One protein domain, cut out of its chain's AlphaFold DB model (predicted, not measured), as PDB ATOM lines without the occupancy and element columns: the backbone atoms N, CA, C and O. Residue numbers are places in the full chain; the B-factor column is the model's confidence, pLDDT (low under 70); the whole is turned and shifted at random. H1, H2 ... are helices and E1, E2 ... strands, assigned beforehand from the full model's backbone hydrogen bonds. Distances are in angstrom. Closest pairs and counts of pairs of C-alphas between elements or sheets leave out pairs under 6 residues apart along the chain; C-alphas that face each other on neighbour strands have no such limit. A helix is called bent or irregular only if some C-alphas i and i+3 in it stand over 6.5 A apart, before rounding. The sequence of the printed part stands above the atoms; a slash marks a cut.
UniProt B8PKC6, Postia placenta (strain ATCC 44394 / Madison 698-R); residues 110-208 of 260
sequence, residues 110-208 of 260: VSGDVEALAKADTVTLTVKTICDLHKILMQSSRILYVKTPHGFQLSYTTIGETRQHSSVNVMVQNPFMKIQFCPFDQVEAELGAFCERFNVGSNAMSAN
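This is residues 110 to 208 of the 260 residues of a protein of Postia placenta (strain ATCC 44394 / Madison 698-R) (UniProt B8PKC6). A long helix, H4, is met near its beginning by the first end of H2, which runs away from it about perpendicular and has the short H1 packed near its other end, while two separate two-strand hairpins, E1 with E2 and E3 with E4, reach away from these helices in a loose arrangement. The tips of the hairpins, residues 147 to 152 and 173 to 178, stick out, and the short H3 packs on the first residues of H4. The printed part has 99 residues, with four named helices and four named strands in the order H1 H2 E1 E2 H3 E3 E4 H4; each sheet is an antiparallel pair, and the class is mixed, helices and strands. The whole is loose, with a radius of gyration of the C-alphas of 16.9 A, and elongated, spanning 57 by 30 by 27 A.

E1, residues 143 to 148, and E2, residues 151 to 156, form an antiparallel hairpin at 150 degrees, with N 146 and O 153 within hydrogen-bond range at 2.8 A. E3, residues 170 to 174, and E4, residues 177 to 180, form a second antiparallel hairpin at 174 degrees, with N 179 and O 172 within range at 2.8 A. E1 and E3 are apart. H2, residues 127 to 137, touches H4, residues 184 to 208, about perpendicular at 83 degrees; only residues 188 to 195 of H4 take part, and the closest C-alphas are those of Val 127 and Leu 191, 6.2 A. H3, residues 163 to 166, touches H4 at residues 184 to 188 alone, the closest C-alphas being those of Gln 164 and Phe 184, 4.6 A. H1, residues 113 to 118, touches H2 at a steep tilt of 52 degrees, opposite ways, with Asp 113 and Ile 136 the closest C-alphas at 6.8 A. E3 and H4 are apart, but only just, at 8.1 A. Every O i to N i+4 pair is within hydrogen-bond range in H2, against 1 of 2 in H1 and 19 of 21 in H4; H3 is too short for such a pair.

E1 is 15.1 A long and E2 16.6 A, from first to last C-alpha; E3 is 13.4 A and E4 9.9 A. H2 is 15.3 A, H1 9.0 A and H3 5.1 A. H4 is 36.3 A and irregular, C-alphas 185 and 188 being 7.6 A apart. H1 begins at C-alpha 113, (-42.050, -8.822, -34.288), E1 at C-alpha 143, (-60.371, -3.757, -43.664), and H4 ends at C-alpha 208, (-16.670, 3.577, -40.026).

The two C-alphas farthest apart are those of His 150 and Asn 208, 57.6 A. The printed part has no cut, and no link is long. Mean pLDDT of the printed part is 75.4; it is under 70 at residues 110 to 123, 140 to 147, 149, 152 to 156 and 202 to 208.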
ATOM      1  N   VAL A 110     -50.363  -3.365 -32.047       40.44
ATOM      2  CA  VAL A 110     -49.161  -3.769 -32.794       40.44
ATOM      3  C   VAL A 110     -48.421  -4.811 -31.948       40.44
ATOM      4  O   VAL A 110     -48.107  -4.546 -30.792       40.44
ATOM      5  N   SER A 111     -48.183  -6.003 -32.499       42.12
ATOM      6  CA  SER A 111     -47.577  -7.145 -31.797       42.12
ATOM      7  C   SER A 111     -46.109  -7.356 -32.194       42.12
ATOM      8  O   SER A 111     -45.817  -7.524 -33.376       42.12
ATOM      9  N   GLY A 112     -45.226  -7.419 -31.190       44.25
ATOM     10  CA  GLY A 112     -44.030  -8.278 -31.066       44.25
ATOM     11  C   GLY A 112     -42.882  -8.180 -32.083       44.25
ATOM     12  O   GLY A 112     -41.741  -7.927 -31.705       44.25
ATOM     13  N   ASP A 113     -43.130  -8.415 -33.370       49.53
ATOM     14  CA  ASP A 113     -42.050  -8.822 -34.288       49.53
ATOM     15  C   ASP A 113     -41.207  -7.647 -34.825       49.53
ATOM     16  O   ASP A 113     -40.077  -7.833 -35.281       49.53
ATOM     17  N   VAL A 114     -41.711  -6.412 -34.728       50.88
ATOM     18  CA  VAL A 114     -40.964  -5.192 -35.103       50.88
ATOM     19  C   VAL A 114     -39.809  -4.932 -34.132       50.88
ATOM     20  O   VAL A 114     -38.742  -4.462 -34.531       50.88
ATOM     21  N   GLU A 115     -39.994  -5.293 -32.863       50.38
ATOM     22  CA  GLU A 115     -38.990  -5.124 -31.816       50.38
ATOM     23  C   GLU A 115     -37.773  -6.033 -32.050       50.38
ATOM     24  O   GLU A 115     -36.631  -5.606 -31.876       50.38
ATOM     25  N   ALA A 116     -38.003  -7.259 -32.529       48.25
ATOM     26  CA  ALA A 116     -36.941  -8.200 -32.874       48.25
ATOM     27  C   ALA A 116     -36.075  -7.697 -34.042       48.25
ATOM     28  O   ALA A 116     -34.855  -7.869 -34.020       48.25
ATOM     29  N   LEU A 117     -36.675  -7.027 -35.034       51.47
ATOM     30  CA  LEU A 117     -35.914  -6.428 -36.131       51.47
ATOM     31  C   LEU A 117     -35.119  -5.195 -35.677       51.47
ATOM     32  O   LEU A 117     -33.979  -5.017 -36.099       51.47
ATOM     33  N   ALA A 118     -35.693  -4.366 -34.803       54.50
ATOM     34  CA  ALA A 118     -35.010  -3.195 -34.253       54.50
ATOM     35  C   ALA A 118     -33.779  -3.562 -33.400       54.50
ATOM     36  O   ALA A 118     -32.846  -2.769 -33.296       54.50
ATOM     37  N   LYS A 119     -33.763  -4.771 -32.818       53.09
ATOM     38  CA  LYS A 119     -32.650  -5.312 -32.017       53.09
ATOM     39  C   LYS A 119     -31.585  -6.052 -32.841       53.09
ATOM     40  O   LYS A 119     -30.604  -6.517 -32.267       53.09
ATOM     41  N   ALA A 120     -31.750  -6.197 -34.157       55.88
ATOM     42  CA  ALA A 120     -30.791  -6.921 -34.989       55.88
ATOM     43  C   ALA A 120     -29.547  -6.066 -35.312       55.88
ATOM     44  O   ALA A 120     -29.652  -5.005 -35.922       55.88
ATOM     45  N   ASP A 121     -28.357  -6.577 -34.975       51.38
ATOM     46  CA  ASP A 121     -27.064  -5.885 -35.160       51.38
ATOM     47  C   ASP A 121     -26.734  -5.554 -36.628       51.38
ATOM     48  O   ASP A 121     -25.992  -4.613 -36.917       51.38
ATOM     49  N   THR A 122     -27.274  -6.328 -37.570       60.34
ATOM     50  CA  THR A 122     -27.170  -6.065 -39.007       60.34
ATOM     51  C   THR A 122     -28.432  -6.544 -39.707       60.34
ATOM     52  O   THR A 122     -28.729  -7.739 -39.702       60.34
ATOM     53  N   VAL A 123     -29.144  -5.628 -40.361       68.19
ATOM     54  CA  VAL A 123     -30.300  -5.955 -41.198       68.19
ATOM     55  C   VAL A 123     -29.923  -5.716 -42.653       68.19
ATOM     56  O   VAL A 123     -29.694  -4.579 -43.064       68.19
ATOM     57  N   THR A 124     -29.867  -6.787 -43.446       81.50
ATOM     58  CA  THR A 124     -29.864  -6.660 -44.905       81.50
ATOM     59  C   THR A 124     -31.287  -6.374 -45.352       81.50
ATOM     60  O   THR A 124     -32.172  -7.230 -45.259       81.50
ATOM     61  N   LEU A 125     -31.518  -5.152 -45.818       87.19
ATOM     62  CA  LEU A 125     -32.830  -4.739 -46.275       87.19
ATOM     63  C   LEU A 125     -33.082  -5.293 -47.678       87.19
ATOM     64  O   LEU A 125     -32.260  -5.128 -48.578       87.19
ATOM     65  N   THR A 126     -34.221  -5.950 -47.864       91.06
ATOM     66  CA  THR A 126     -34.699  -6.406 -49.173       91.06
ATOM     67  C   THR A 126     -36.163  -6.017 -49.335       91.06
ATOM     68  O   THR A 126     -36.860  -5.799 -48.339       91.06
ATOM     69  N   VAL A 127     -36.664  -5.989 -50.574       89.69
ATOM     70  CA  VAL A 127     -38.096  -5.757 -50.842       89.69
ATOM     71  C   VAL A 127     -38.960  -6.776 -50.098       89.69
ATOM     72  O   VAL A 127     -39.987  -6.413 -49.528       89.69
ATOM     73  N   LYS A 128     -38.507  -8.034 -50.027       90.19
ATOM     74  CA  LYS A 128     -39.185  -9.085 -49.266       90.19
ATOM     75  C   LYS A 128     -39.232  -8.754 -47.772       90.19
ATOM     76  O   LYS A 128     -40.306  -8.824 -47.190       90.19
ATOM     77  N   THR A 129     -38.115  -8.339 -47.173       86.25
ATOM     78  CA  THR A 129     -38.059  -7.945 -45.753       86.25
ATOM     79  C   THR A 129     -39.040  -6.806 -45.456       86.25
ATOM     80  O   THR A 129     -39.755  -6.855 -44.462       86.25
ATOM     81  N   ILE A 130     -39.125  -5.807 -46.342       89.38
ATOM     82  CA  ILE A 130     -40.087  -4.698 -46.217       89.38
ATOM     83  C   ILE A 130     -41.530  -5.215 -46.281       89.38
ATOM     84  O   ILE A 130     -42.373  -4.806 -45.486       89.38
ATOM     85  N   CYS A 131     -41.821  -6.132 -47.203       88.88
ATOM     86  CA  CYS A 131     -43.146  -6.734 -47.332       88.88
ATOM     87  C   CYS A 131     -43.516  -7.593 -46.111       88.88
ATOM     88  O   CYS A 131     -44.635  -7.494 -45.609       88.88
ATOM     89  N   ASP A 132     -42.582  -8.385 -45.587       85.19
ATOM     90  CA  ASP A 132     -42.790  -9.178 -44.372       85.19
ATOM     91  C   ASP A 132     -43.087  -8.261 -43.169       85.19
ATOM     92  O   ASP A 132     -44.027  -8.515 -42.414       85.19
ATOM     93  N   LEU A 133     -42.368  -7.137 -43.038       83.00
ATOM     94  CA  LEU A 133     -42.640  -6.126 -42.009       83.00
ATOM     95  C   LEU A 133     -44.005  -5.473 -42.179       83.00
ATOM     96  O   LEU A 133     -44.742  -5.331 -41.207       83.00
ATOM     97  N   HIS A 134     -44.369  -5.105 -43.407       85.81
ATOM     98  CA  HIS A 134     -45.696  -4.574 -43.701       85.81
ATOM     99  C   HIS A 134     -46.792  -5.570 -43.289       85.81
ATOM    100  O   HIS A 134     -47.816  -5.171 -42.738       85.81
ATOM    101  N   LYS A 135     -46.558  -6.873 -43.485       82.06
ATOM    102  CA  LYS A 135     -47.482  -7.931 -43.066       82.06
ATOM    103  C   LYS A 135     -47.646  -8.027 -41.555       82.06
ATOM    104  O   LYS A 135     -48.773  -8.197 -41.093       82.06
ATOM    105  N   ILE A 136     -46.551  -7.909 -40.813       76.38
ATOM    106  CA  ILE A 136     -46.552  -7.875 -39.346       76.38
ATOM    107  C   ILE A 136     -47.302  -6.633 -38.853       76.38
ATOM    108  O   ILE A 136     -48.254  -6.748 -38.085       76.38
ATOM    109  N   LEU A 137     -46.925  -5.452 -39.351       74.44
ATOM    110  CA  LEU A 137     -47.504  -4.169 -38.939       74.44
ATOM    111  C   LEU A 137     -49.013  -4.096 -39.196       74.44
ATOM    112  O   LEU A 137     -49.760  -3.573 -38.376       74.44
ATOM    113  N   MET A 138     -49.473  -4.656 -40.316       73.00
ATOM    114  CA  MET A 138     -50.879  -4.608 -40.726       73.00
ATOM    115  C   MET A 138     -51.668  -5.867 -40.349       73.00
ATOM    116  O   MET A 138     -52.812  -6.019 -40.781       73.00
ATOM    117  N   GLN A 139     -51.105  -6.779 -39.548       71.38
ATOM    118  CA  GLN A 139     -51.716  -8.083 -39.259       71.38
ATOM    119  C   GLN A 139     -53.169  -7.967 -38.765       71.38
ATOM    120  O   GLN A 139     -54.019  -8.775 -39.166       71.38
ATOM    121  N   SER A 140     -53.443  -6.949 -37.940       64.62
ATOM    122  CA  SER A 140     -54.743  -6.631 -37.340       64.62
ATOM    123  C   SER A 140     -55.573  -5.601 -38.128       64.62
ATOM    124  O   SER A 140     -56.744  -5.402 -37.811       64.62
ATOM    125  N   SER A 141     -55.024  -4.993 -39.187       66.06
ATOM    126  CA  SER A 141     -55.649  -3.903 -39.955       66.06
ATOM    127  C   SER A 141     -55.900  -4.309 -41.412       66.06
ATOM    128  O   SER A 141     -55.188  -3.916 -42.333       66.06
ATOM    129  N   ARG A 142     -56.910  -5.164 -41.626       65.88
ATOM    130  CA  ARG A 142     -57.198  -5.777 -42.943       65.88
ATOM    131  C   ARG A 142     -58.309  -5.107 -43.744       65.88
ATOM    132  O   ARG A 142     -58.410  -5.338 -44.947       65.88
ATOM    133  N   ILE A 143     -59.158  -4.328 -43.078       62.47
ATOM    134  CA  ILE A 143     -60.371  -3.757 -43.664       62.47
ATOM    135  C   ILE A 143     -60.331  -2.246 -43.469       62.47
ATOM    136  O   ILE A 143     -60.349  -1.758 -42.341       62.47
ATOM    137  N   LEU A 144     -60.307  -1.513 -44.578       63.81
ATOM    138  CA  LEU A 144     -60.441  -0.067 -44.607       63.81
ATOM    139  C   LEU A 144     -61.907   0.301 -44.849       63.81
ATOM    140  O   LEU A 144     -62.527  -0.142 -45.817       63.81
ATOM    141  N   TYR A 145     -62.459   1.143 -43.980       57.56
ATOM    142  CA  TYR A 145     -63.805   1.683 -44.138       57.56
ATOM    143  C   TYR A 145     -63.749   2.981 -44.951       57.56
ATOM    144  O   TYR A 145     -63.322   4.023 -44.450       57.56
ATOM    145  N   VAL A 146     -64.161   2.932 -46.218       65.88
ATOM    146  CA  VAL A 146     -64.070   4.068 -47.143       65.88
ATOM    147  C   VAL A 146     -65.435   4.733 -47.291       65.88
ATOM    148  O   VAL A 146     -66.426   4.109 -47.672       65.88
ATOM    149  N   LYS A 147     -65.492   6.039 -47.013       56.84
ATOM    150  CA  LYS A 147     -66.666   6.866 -47.307       56.84
ATOM    151  C   LYS A 147     -66.638   7.267 -48.781       56.84
ATOM    152  O   LYS A 147     -65.754   8.010 -49.200       56.84
ATOM    153  N   THR A 148     -67.622   6.805 -49.538       71.00
ATOM    154  CA  THR A 148     -67.823   7.130 -50.955       71.00
ATOM    155  C   THR A 148     -69.016   8.086 -51.115       71.00
ATOM    156  O   THR A 148     -69.836   8.208 -50.199       71.00
ATOM    157  N   PRO A 149     -69.169   8.761 -52.269       68.56
ATOM    158  CA  PRO A 149     -70.356   9.573 -52.556       68.56
ATOM    159  C   PRO A 149     -71.677   8.787 -52.496       68.56
ATOM    160  O   PRO A 149     -72.727   9.379 -52.265       68.56
ATOM    161  N   HIS A 150     -71.626   7.463 -52.671       74.38
ATOM    162  CA  HIS A 150     -72.789   6.569 -52.709       74.38
ATOM    163  C   HIS A 150     -73.022   5.805 -51.397       74.38
ATOM    164  O   HIS A 150     -73.852   4.901 -51.351       74.38
ATOM    165  N   GLY A 151     -72.306   6.158 -50.326       74.19
ATOM    166  CA  GLY A 151     -72.403   5.497 -49.028       74.19
ATOM    167  C   GLY A 151     -71.056   4.967 -48.560       74.19
ATOM    168  O   GLY A 151     -70.013   5.576 -48.797       74.19
ATOM    169  N   PHE A 152     -71.061   3.834 -47.871       67.50
ATOM    170  CA  PHE A 152     -69.854   3.266 -47.283       67.50
ATOM    171  C   PHE A 152     -69.442   1.993 -48.006       67.50
ATOM    172  O   PHE A 152     -70.283   1.152 -48.314       67.50
ATOM    173  N   GLN A 153     -68.143   1.857 -48.253       69.69
ATOM    174  CA  GLN A 153     -67.560   0.679 -48.871       69.69
ATOM    175  C   GLN A 153     -66.465   0.121 -47.968       69.69
ATOM    176  O   GLN A 153     -65.588   0.850 -47.503       69.69
ATOM    177  N   LEU A 154     -66.511  -1.189 -47.739       65.56
ATOM    178  CA  LEU A 154     -65.395  -1.920 -47.155       65.56
ATOM    179  C   LEU A 154     -64.389  -2.215 -48.265       65.56
ATOM    180  O   LEU A 154     -64.743  -2.816 -49.279       65.56
ATOM    181  N   SER A 155     -63.150  -1.779 -48.072       64.06
ATOM    182  CA  SER A 155     -62.031  -2.087 -48.957       64.06
ATOM    183  C   SER A 155     -61.041  -2.979 -48.221       64.06
ATOM    184  O   SER A 155     -60.703  -2.719 -47.068       64.06
ATOM    185  N   TYR A 156     -60.589  -4.042 -48.877       67.44
ATOM    186  CA  TYR A 156     -59.536  -4.895 -48.340       67.44
ATOM    187  C   TYR A 156     -58.177  -4.334 -48.737       67.44
ATOM    188  O   TYR A 156     -57.931  -4.053 -49.910       67.44
ATOM    189  N   THR A 157     -57.288  -4.190 -47.760       71.38
ATOM    190  CA  THR A 157     -55.925  -3.721 -48.015       71.38
ATOM    191  C   THR A 157     -55.057  -4.897 -48.453       71.38
ATOM    192  O   THR A 157     -55.024  -5.933 -47.787       71.38
ATOM    193  N   THR A 158     -54.326  -4.747 -49.559       81.62
ATOM    194  CA  THR A 158     -53.312  -5.724 -49.975       81.62
ATOM    195  C   THR A 158     -52.120  -5.643 -49.020       81.62
ATOM    196  O   THR A 158     -51.336  -4.695 -49.061       81.62
ATOM    197  N   ILE A 159     -52.015  -6.611 -48.110       83.50
ATOM    198  CA  ILE A 159     -51.006  -6.637 -47.048       83.50
ATOM    199  C   ILE A 159     -49.846  -7.544 -47.443       83.50
ATOM    200  O   ILE A 159     -50.049  -8.660 -47.912       83.50
ATOM    201  N   GLY A 160     -48.624  -7.086 -47.169       86.06
ATOM    202  CA  GLY A 160     -47.411  -7.857 -47.436       86.06
ATOM    203  C   GLY A 160     -47.042  -7.975 -48.914       86.06
ATOM    204  O   GLY A 160     -46.226  -8.818 -49.264       86.06
ATOM    205  N   GLU A 161     -47.615  -7.131 -49.769       89.56
ATOM    206  CA  GLU A 161     -47.273  -7.045 -51.187       89.56
ATOM    207  C   GLU A 161     -47.095  -5.583 -51.594       89.56
ATOM    208  O   GLU A 161     -47.551  -4.658 -50.911       89.56
ATOM    209  N   THR A 162     -46.420  -5.364 -52.721       91.44
ATOM    210  CA  THR A 162     -46.269  -4.024 -53.281       91.44
ATOM    211  C   THR A 162     -47.541  -3.598 -54.013       91.44
ATOM    212  O   THR A 162     -48.335  -4.406 -54.497       91.44
ATOM    213  N   ARG A 163     -47.704  -2.284 -54.183       89.00
ATOM    214  CA  ARG A 163     -48.813  -1.705 -54.960       89.00
ATOM    215  C   ARG A 163     -48.782  -2.077 -56.438       89.00
ATOM    216  O   ARG A 163     -49.761  -1.844 -57.140       89.00
ATOM    217  N   GLN A 164     -47.663  -2.621 -56.912       90.88
ATOM    218  CA  GLN A 164     -47.549  -3.128 -58.270       90.88
ATOM    219  C   GLN A 164     -48.530  -4.282 -58.500       90.88
ATOM    220  O   GLN A 164     -49.118  -4.363 -59.575       90.88
ATOM    221  N   HIS A 165     -48.780  -5.102 -57.470       88.06
ATOM    222  CA  HIS A 165     -49.754  -6.190 -57.529       88.06
ATOM    223  C   HIS A 165     -51.196  -5.669 -57.600       88.06
ATOM    224  O   HIS A 165     -51.966  -6.076 -58.466       88.06
ATOM    225  N   SER A 166     -51.553  -4.707 -56.744       84.31
ATOM    226  CA  SER A 166     -52.903  -4.126 -56.726       84.31
ATOM    227  C   SER A 166     -53.169  -3.143 -57.870       84.31
ATOM    228  O   SER A 166     -54.319  -2.788 -58.117       84.31
ATOM    229  N   SER A 167     -52.129  -2.706 -58.590       88.50
ATOM    230  CA  SER A 167     -52.206  -1.676 -59.635       88.50
ATOM    231  C   SER A 167     -52.805  -0.346 -59.148       88.50
ATOM    232  O   SER A 167     -53.482   0.356 -59.901       88.50
ATOM    233  N   VAL A 168     -52.545   0.016 -57.883       83.00
ATOM    234  CA  VAL A 168     -53.092   1.222 -57.238       83.00
ATOM    235  C   VAL A 168     -52.035   2.320 -57.097       83.00
ATOM    236  O   VAL A 168     -50.968   2.141 -56.493       83.00
ATOM    237  N   ASN A 169     -52.358   3.507 -57.613       86.50
ATOM    238  CA  ASN A 169     -51.581   4.721 -57.380       86.50
ATOM    239  C   ASN A 169     -52.017   5.406 -56.079       86.50
ATOM    240  O   ASN A 169     -53.190   5.395 -55.715       86.50
ATOM    241  N   VAL A 170     -51.059   6.016 -55.381       83.75
ATOM    242  CA  VAL A 170     -51.302   6.695 -54.101       83.75
ATOM    243  C   VAL A 170     -51.001   8.176 -54.250       83.75
ATOM    244  O   VAL A 170     -50.005   8.561 -54.865       83.75
ATOM    245  N   MET A 171     -51.851   9.017 -53.680       83.88
ATOM    246  CA  MET A 171     -51.596  10.446 -53.563       83.88
ATOM    247  C   MET A 171     -52.019  10.938 -52.185       83.88
ATOM    248  O   MET A 171     -52.954  10.427 -51.570       83.88
ATOM    249  N   VAL A 172     -51.314  11.952 -51.698       81.31
ATOM    250  CA  VAL A 172     -51.738  12.690 -50.509       81.31
ATOM    251  C   VAL A 172     -52.353  13.985 -50.984       81.31
ATOM    252  O   VAL A 172     -51.715  14.739 -51.721       81.31
ATOM    253  N   GLN A 173     -53.584  14.239 -50.555       79.62
ATOM    254  CA  GLN A 173     -54.275  15.478 -50.853       79.62
ATOM    255  C   GLN A 173     -54.716  16.135 -49.553       79.62
ATOM    256  O   GLN A 173     -55.466  15.581 -48.753       79.62
ATOM    257  N   ASN A 174     -54.249  17.359 -49.358       77.12
ATOM    258  CA  ASN A 174     -54.781  18.270 -48.362       77.12
ATOM    259  C   ASN A 174     -55.244  19.561 -49.071       77.12
ATOM    260  O   ASN A 174     -54.971  19.735 -50.262       77.12
ATOM    261  N   PRO A 175     -55.951  20.474 -48.382       75.88
ATOM    262  CA  PRO A 175     -56.480  21.690 -49.005       75.88
ATOM    263  C   PRO A 175     -55.433  22.586 -49.687       75.88
ATOM    264  O   PRO A 175     -55.793  23.418 -50.514       75.88
ATOM    265  N   PHE A 176     -54.151  22.430 -49.354       76.00
ATOM    266  CA  PHE A 176     -53.058  23.293 -49.806       76.00
ATOM    267  C   PHE A 176     -52.077  22.590 -50.748       76.00
ATOM    268  O   PHE A 176     -51.242  23.238 -51.377       76.00
ATOM    269  N   MET A 177     -52.127  21.262 -50.821       79.50
ATOM    270  CA  MET A 177     -51.086  20.467 -51.442       79.50
ATOM    271  C   MET A 177     -51.621  19.123 -51.909       79.50
ATOM    272  O   MET A 177     -52.324  18.412 -51.192       79.50
ATOM    273  N   LYS A 178     -51.188  18.753 -53.110       82.50
ATOM    274  CA  LYS A 178     -51.411  17.445 -53.702       82.50
ATOM    275  C   LYS A 178     -50.041  16.854 -54.009       82.50
ATOM    276  O   LYS A 178     -49.329  17.431 -54.815       82.50
ATOM    277  N   ILE A 179     -49.645  15.772 -53.343       83.44
ATOM    278  CA  ILE A 179     -48.360  15.094 -53.578       83.44
ATOM    279  C   ILE A 179     -48.615  13.790 -54.311       83.44
ATOM    280  O   ILE A 179     -49.445  12.974 -53.895       83.44
ATOM    281  N   GLN A 180     -47.861  13.591 -55.385       86.56
ATOM    282  CA  GLN A 180     -47.816  12.345 -56.123       86.56
ATOM    283  C   GLN A 180     -46.713  11.425 -55.584       86.56
ATOM    284  O   GLN A 180     -45.579  11.863 -55.397       86.56
ATOM    285  N   PHE A 181     -47.023  10.142 -55.390       89.25
ATOM    286  CA  PHE A 181     -46.035   9.120 -55.032       89.25
ATOM    287  C   PHE A 181     -45.584   8.323 -56.261       89.25
ATOM    288  O   PHE A 181     -46.056   8.535 -57.378       89.25
ATOM    289  N   CYS A 182     -44.657   7.386 -56.048       90.56
ATOM    290  CA  CYS A 182     -44.193   6.465 -57.080       90.56
ATOM    291  C   CYS A 182     -45.389   5.817 -57.823       90.56
ATOM    292  O   CYS A 182     -46.332   5.350 -57.185       90.56
ATOM    293  N   PRO A 183     -45.424   5.780 -59.157       91.69
ATOM    294  CA  PRO A 183     -46.429   5.032 -59.899       91.69
ATOM    295  C   PRO A 183     -46.343   3.545 -59.565       91.69
ATOM    296  O   PRO A 183     -45.243   3.029 -59.381       91.69
ATOM    297  N   PHE A 184     -47.481   2.851 -59.481       91.69
ATOM    298  CA  PHE A 184     -47.509   1.446 -59.049       91.69
ATOM    299  C   PHE A 184     -46.582   0.532 -59.867       91.69
ATOM    300  O   PHE A 184     -46.006  -0.393 -59.310       91.69
ATOM    301  N   ASP A 185     -46.401   0.816 -61.159       93.69
ATOM    302  CA  ASP A 185     -45.591   0.027 -62.093       93.69
ATOM    303  C   ASP A 185     -44.077   0.257 -61.954       93.69
ATOM    304  O   ASP A 185     -43.291  -0.396 -62.632       93.69
ATOM    305  N   GLN A 186     -43.668   1.207 -61.110       91.88
ATOM    306  CA  GLN A 186     -42.263   1.530 -60.838       91.88
ATOM    307  C   GLN A 186     -41.852   1.216 -59.394       91.88
ATOM    308  O   GLN A 186     -40.680   1.362 -59.054       91.88
ATOM    309  N   VAL A 187     -42.788   0.780 -58.543       92.19
ATOM    310  CA  VAL A 187     -42.555   0.625 -57.099       92.19
ATOM    311  C   VAL A 187     -41.483  -0.407 -56.797       92.19
ATOM    312  O   VAL A 187     -40.626  -0.144 -55.960       92.19
ATOM    313  N   GLU A 188     -41.502  -1.566 -57.453       93.44
ATOM    314  CA  GLU A 188     -40.520  -2.616 -57.161       93.44
ATOM    315  C   GLU A 188     -39.112  -2.220 -57.597       93.44
ATOM    316  O   GLU A 188     -38.159  -2.451 -56.857       93.44
ATOM    317  N   ALA A 189     -38.986  -1.565 -58.754       92.00
ATOM    318  CA  ALA A 189     -37.706  -1.054 -59.234       92.00
ATOM    319  C   ALA A 189     -37.138   0.015 -58.283       92.00
ATOM    320  O   ALA A 189     -35.967  -0.047 -57.909       92.00
ATOM    321  N   GLU A 190     -37.974   0.959 -57.838       92.00
ATOM    322  CA  GLU A 190     -37.573   2.005 -56.891       92.00
ATOM    323  C   GLU A 190     -37.209   1.410 -55.516       92.00
ATOM    324  O   GLU A 190     -36.187   1.770 -54.935       92.00
ATOM    325  N   LEU A 191     -37.990   0.450 -55.004       91.75
ATOM    326  CA  LEU A 191     -37.689  -0.237 -53.741       91.75
ATOM    327  C   LEU A 191     -36.413  -1.082 -53.824       91.75
ATOM    328  O   LEU A 191     -35.661  -1.139 -52.850       91.75
ATOM    329  N   GLY A 192     -36.148  -1.724 -54.964       91.50
ATOM    330  CA  GLY A 192     -34.900  -2.447 -55.205       91.50
ATOM    331  C   GLY A 192     -33.694  -1.516 -55.092       91.50
ATOM    332  O   GLY A 192     -32.811  -1.742 -54.262       91.50
ATOM    333  N   ALA A 193     -33.725  -0.404 -55.830       89.56
ATOM    334  CA  ALA A 193     -32.676   0.613 -55.781       89.56
ATOM    335  C   ALA A 193     -32.523   1.230 -54.375       89.56
ATOM    336  O   ALA A 193     -31.408   1.518 -53.930       89.56
ATOM    337  N   PHE A 194     -33.628   1.397 -53.637       89.06
ATOM    338  CA  PHE A 194     -33.600   1.851 -52.244       89.06
ATOM    339  C   PHE A 194     -32.837   0.877 -51.352       89.06
ATOM    340  O   PHE A 194     -31.945   1.293 -50.613       89.06
ATOM    341  N   CYS A 195     -33.182  -0.410 -51.425       89.62
ATOM    342  CA  CYS A 195     -32.576  -1.452 -50.603       89.62
ATOM    343  C   CYS A 195     -31.071  -1.553 -50.861       89.62
ATOM    344  O   CYS A 195     -30.287  -1.587 -49.913       89.62
ATOM    345  N   GLU A 196     -30.655  -1.543 -52.128       88.19
ATOM    346  CA  GLU A 196     -29.238  -1.556 -52.507       88.19
ATOM    347  C   GLU A 196     -28.487  -0.375 -51.891       88.19
ATOM    348  O   GLU A 196     -27.485  -0.550 -51.192       88.19
ATOM    349  N   ARG A 197     -29.018   0.835 -52.078       84.00
ATOM    350  CA  ARG A 197     -28.413   2.059 -51.556       84.00
ATOM    351  C   ARG A 197     -28.369   2.085 -50.029       84.00
ATOM    352  O   ARG A 197     -27.360   2.503 -49.458       84.00
ATOM    353  N   PHE A 198     -29.436   1.633 -49.371       84.50
ATOM    354  CA  PHE A 198     -29.505   1.517 -47.916       84.50
ATOM    355  C   PHE A 198     -28.439   0.556 -47.395       84.50
ATOM    356  O   PHE A 198     -27.690   0.909 -46.486       84.50
ATOM    357  N   ASN A 199     -28.316  -0.626 -48.001       85.25
ATOM    358  CA  ASN A 199     -27.348  -1.635 -47.580       85.25
ATOM    359  C   ASN A 199     -25.904  -1.154 -47.780       85.25
ATOM    360  O   ASN A 199     -25.072  -1.347 -46.896       85.25
ATOM    361  N   VAL A 200     -25.605  -0.468 -48.889       81.50
ATOM    362  CA  VAL A 200     -24.285   0.151 -49.110       81.50
ATOM    363  C   VAL A 200     -23.990   1.210 -48.045       81.50
ATOM    364  O   VAL A 200     -22.917   1.185 -47.440       81.50
ATOM    365  N   GLY A 201     -24.941   2.109 -47.772       74.44
ATOM    366  CA  GLY A 201     -24.798   3.133 -46.735       74.44
ATOM    367  C   GLY A 201     -24.627   2.540 -45.335       74.44
ATOM    368  O   GLY A 201     -23.747   2.967 -44.588       74.44
ATOM    369  N   SER A 202     -25.414   1.520 -44.998       69.56
ATOM    370  CA  SER A 202     -25.350   0.800 -43.722       69.56
ATOM    371  C   SER A 202     -24.001   0.100 -43.534       69.56
ATOM    372  O   SER A 202     -23.360   0.258 -42.496       69.56
ATOM    373  N   ASN A 203     -23.497  -0.577 -44.569       65.88
ATOM    374  CA  ASN A 203     -22.183  -1.221 -44.540       65.88
ATOM    375  C   ASN A 203     -21.044  -0.202 -44.384       65.88
ATOM    376  O   ASN A 203     -20.127  -0.424 -43.593       65.88
ATOM    377  N   ALA A 204     -21.118   0.935 -45.084       62.00
ATOM    378  CA  ALA A 204     -20.140   2.014 -44.953       62.00
ATOM    379  C   ALA A 204     -20.170   2.652 -43.552       62.00
ATOM    380  O   ALA A 204     -19.117   2.922 -42.968       62.00
ATOM    381  N   MET A 205     -21.360   2.852 -42.976       59.09
ATOM    382  CA  MET A 205     -21.513   3.345 -41.604       59.09
ATOM    383  C   MET A 205     -21.010   2.333 -40.571       59.09
ATOM    384  O   MET A 205     -20.292   2.727 -39.659       59.09
ATOM    385  N   SER A 206     -21.309   1.041 -40.733       57.12
ATOM    386  CA  SER A 206     -20.832  -0.033 -39.849       57.12
ATOM    387  C   SER A 206     -19.305  -0.167 -39.878       57.12
ATOM    388  O   SER A 206     -18.675  -0.300 -38.829       57.12
ATOM    389  N   ALA A 207     -18.689  -0.059 -41.062       53.44
ATOM    390  CA  ALA A 207     -17.235  -0.048 -41.208       53.44
ATOM    391  C   ALA A 207     -16.608   1.162 -40.497       53.44
ATOM    392  O   ALA A 207     -15.699   0.987 -39.693       53.44
ATOM    393  N   ASN A 208     -17.147   2.368 -40.706       46.50
ATOM    394  CA  ASN A 208     -16.670   3.577 -40.026       46.50
ATOM    395  C   ASN A 208     -16.888   3.528 -38.508       46.50
ATOM    396  O   ASN A 208     -16.036   3.992 -37.754       46.50
TER     397      ASN A 208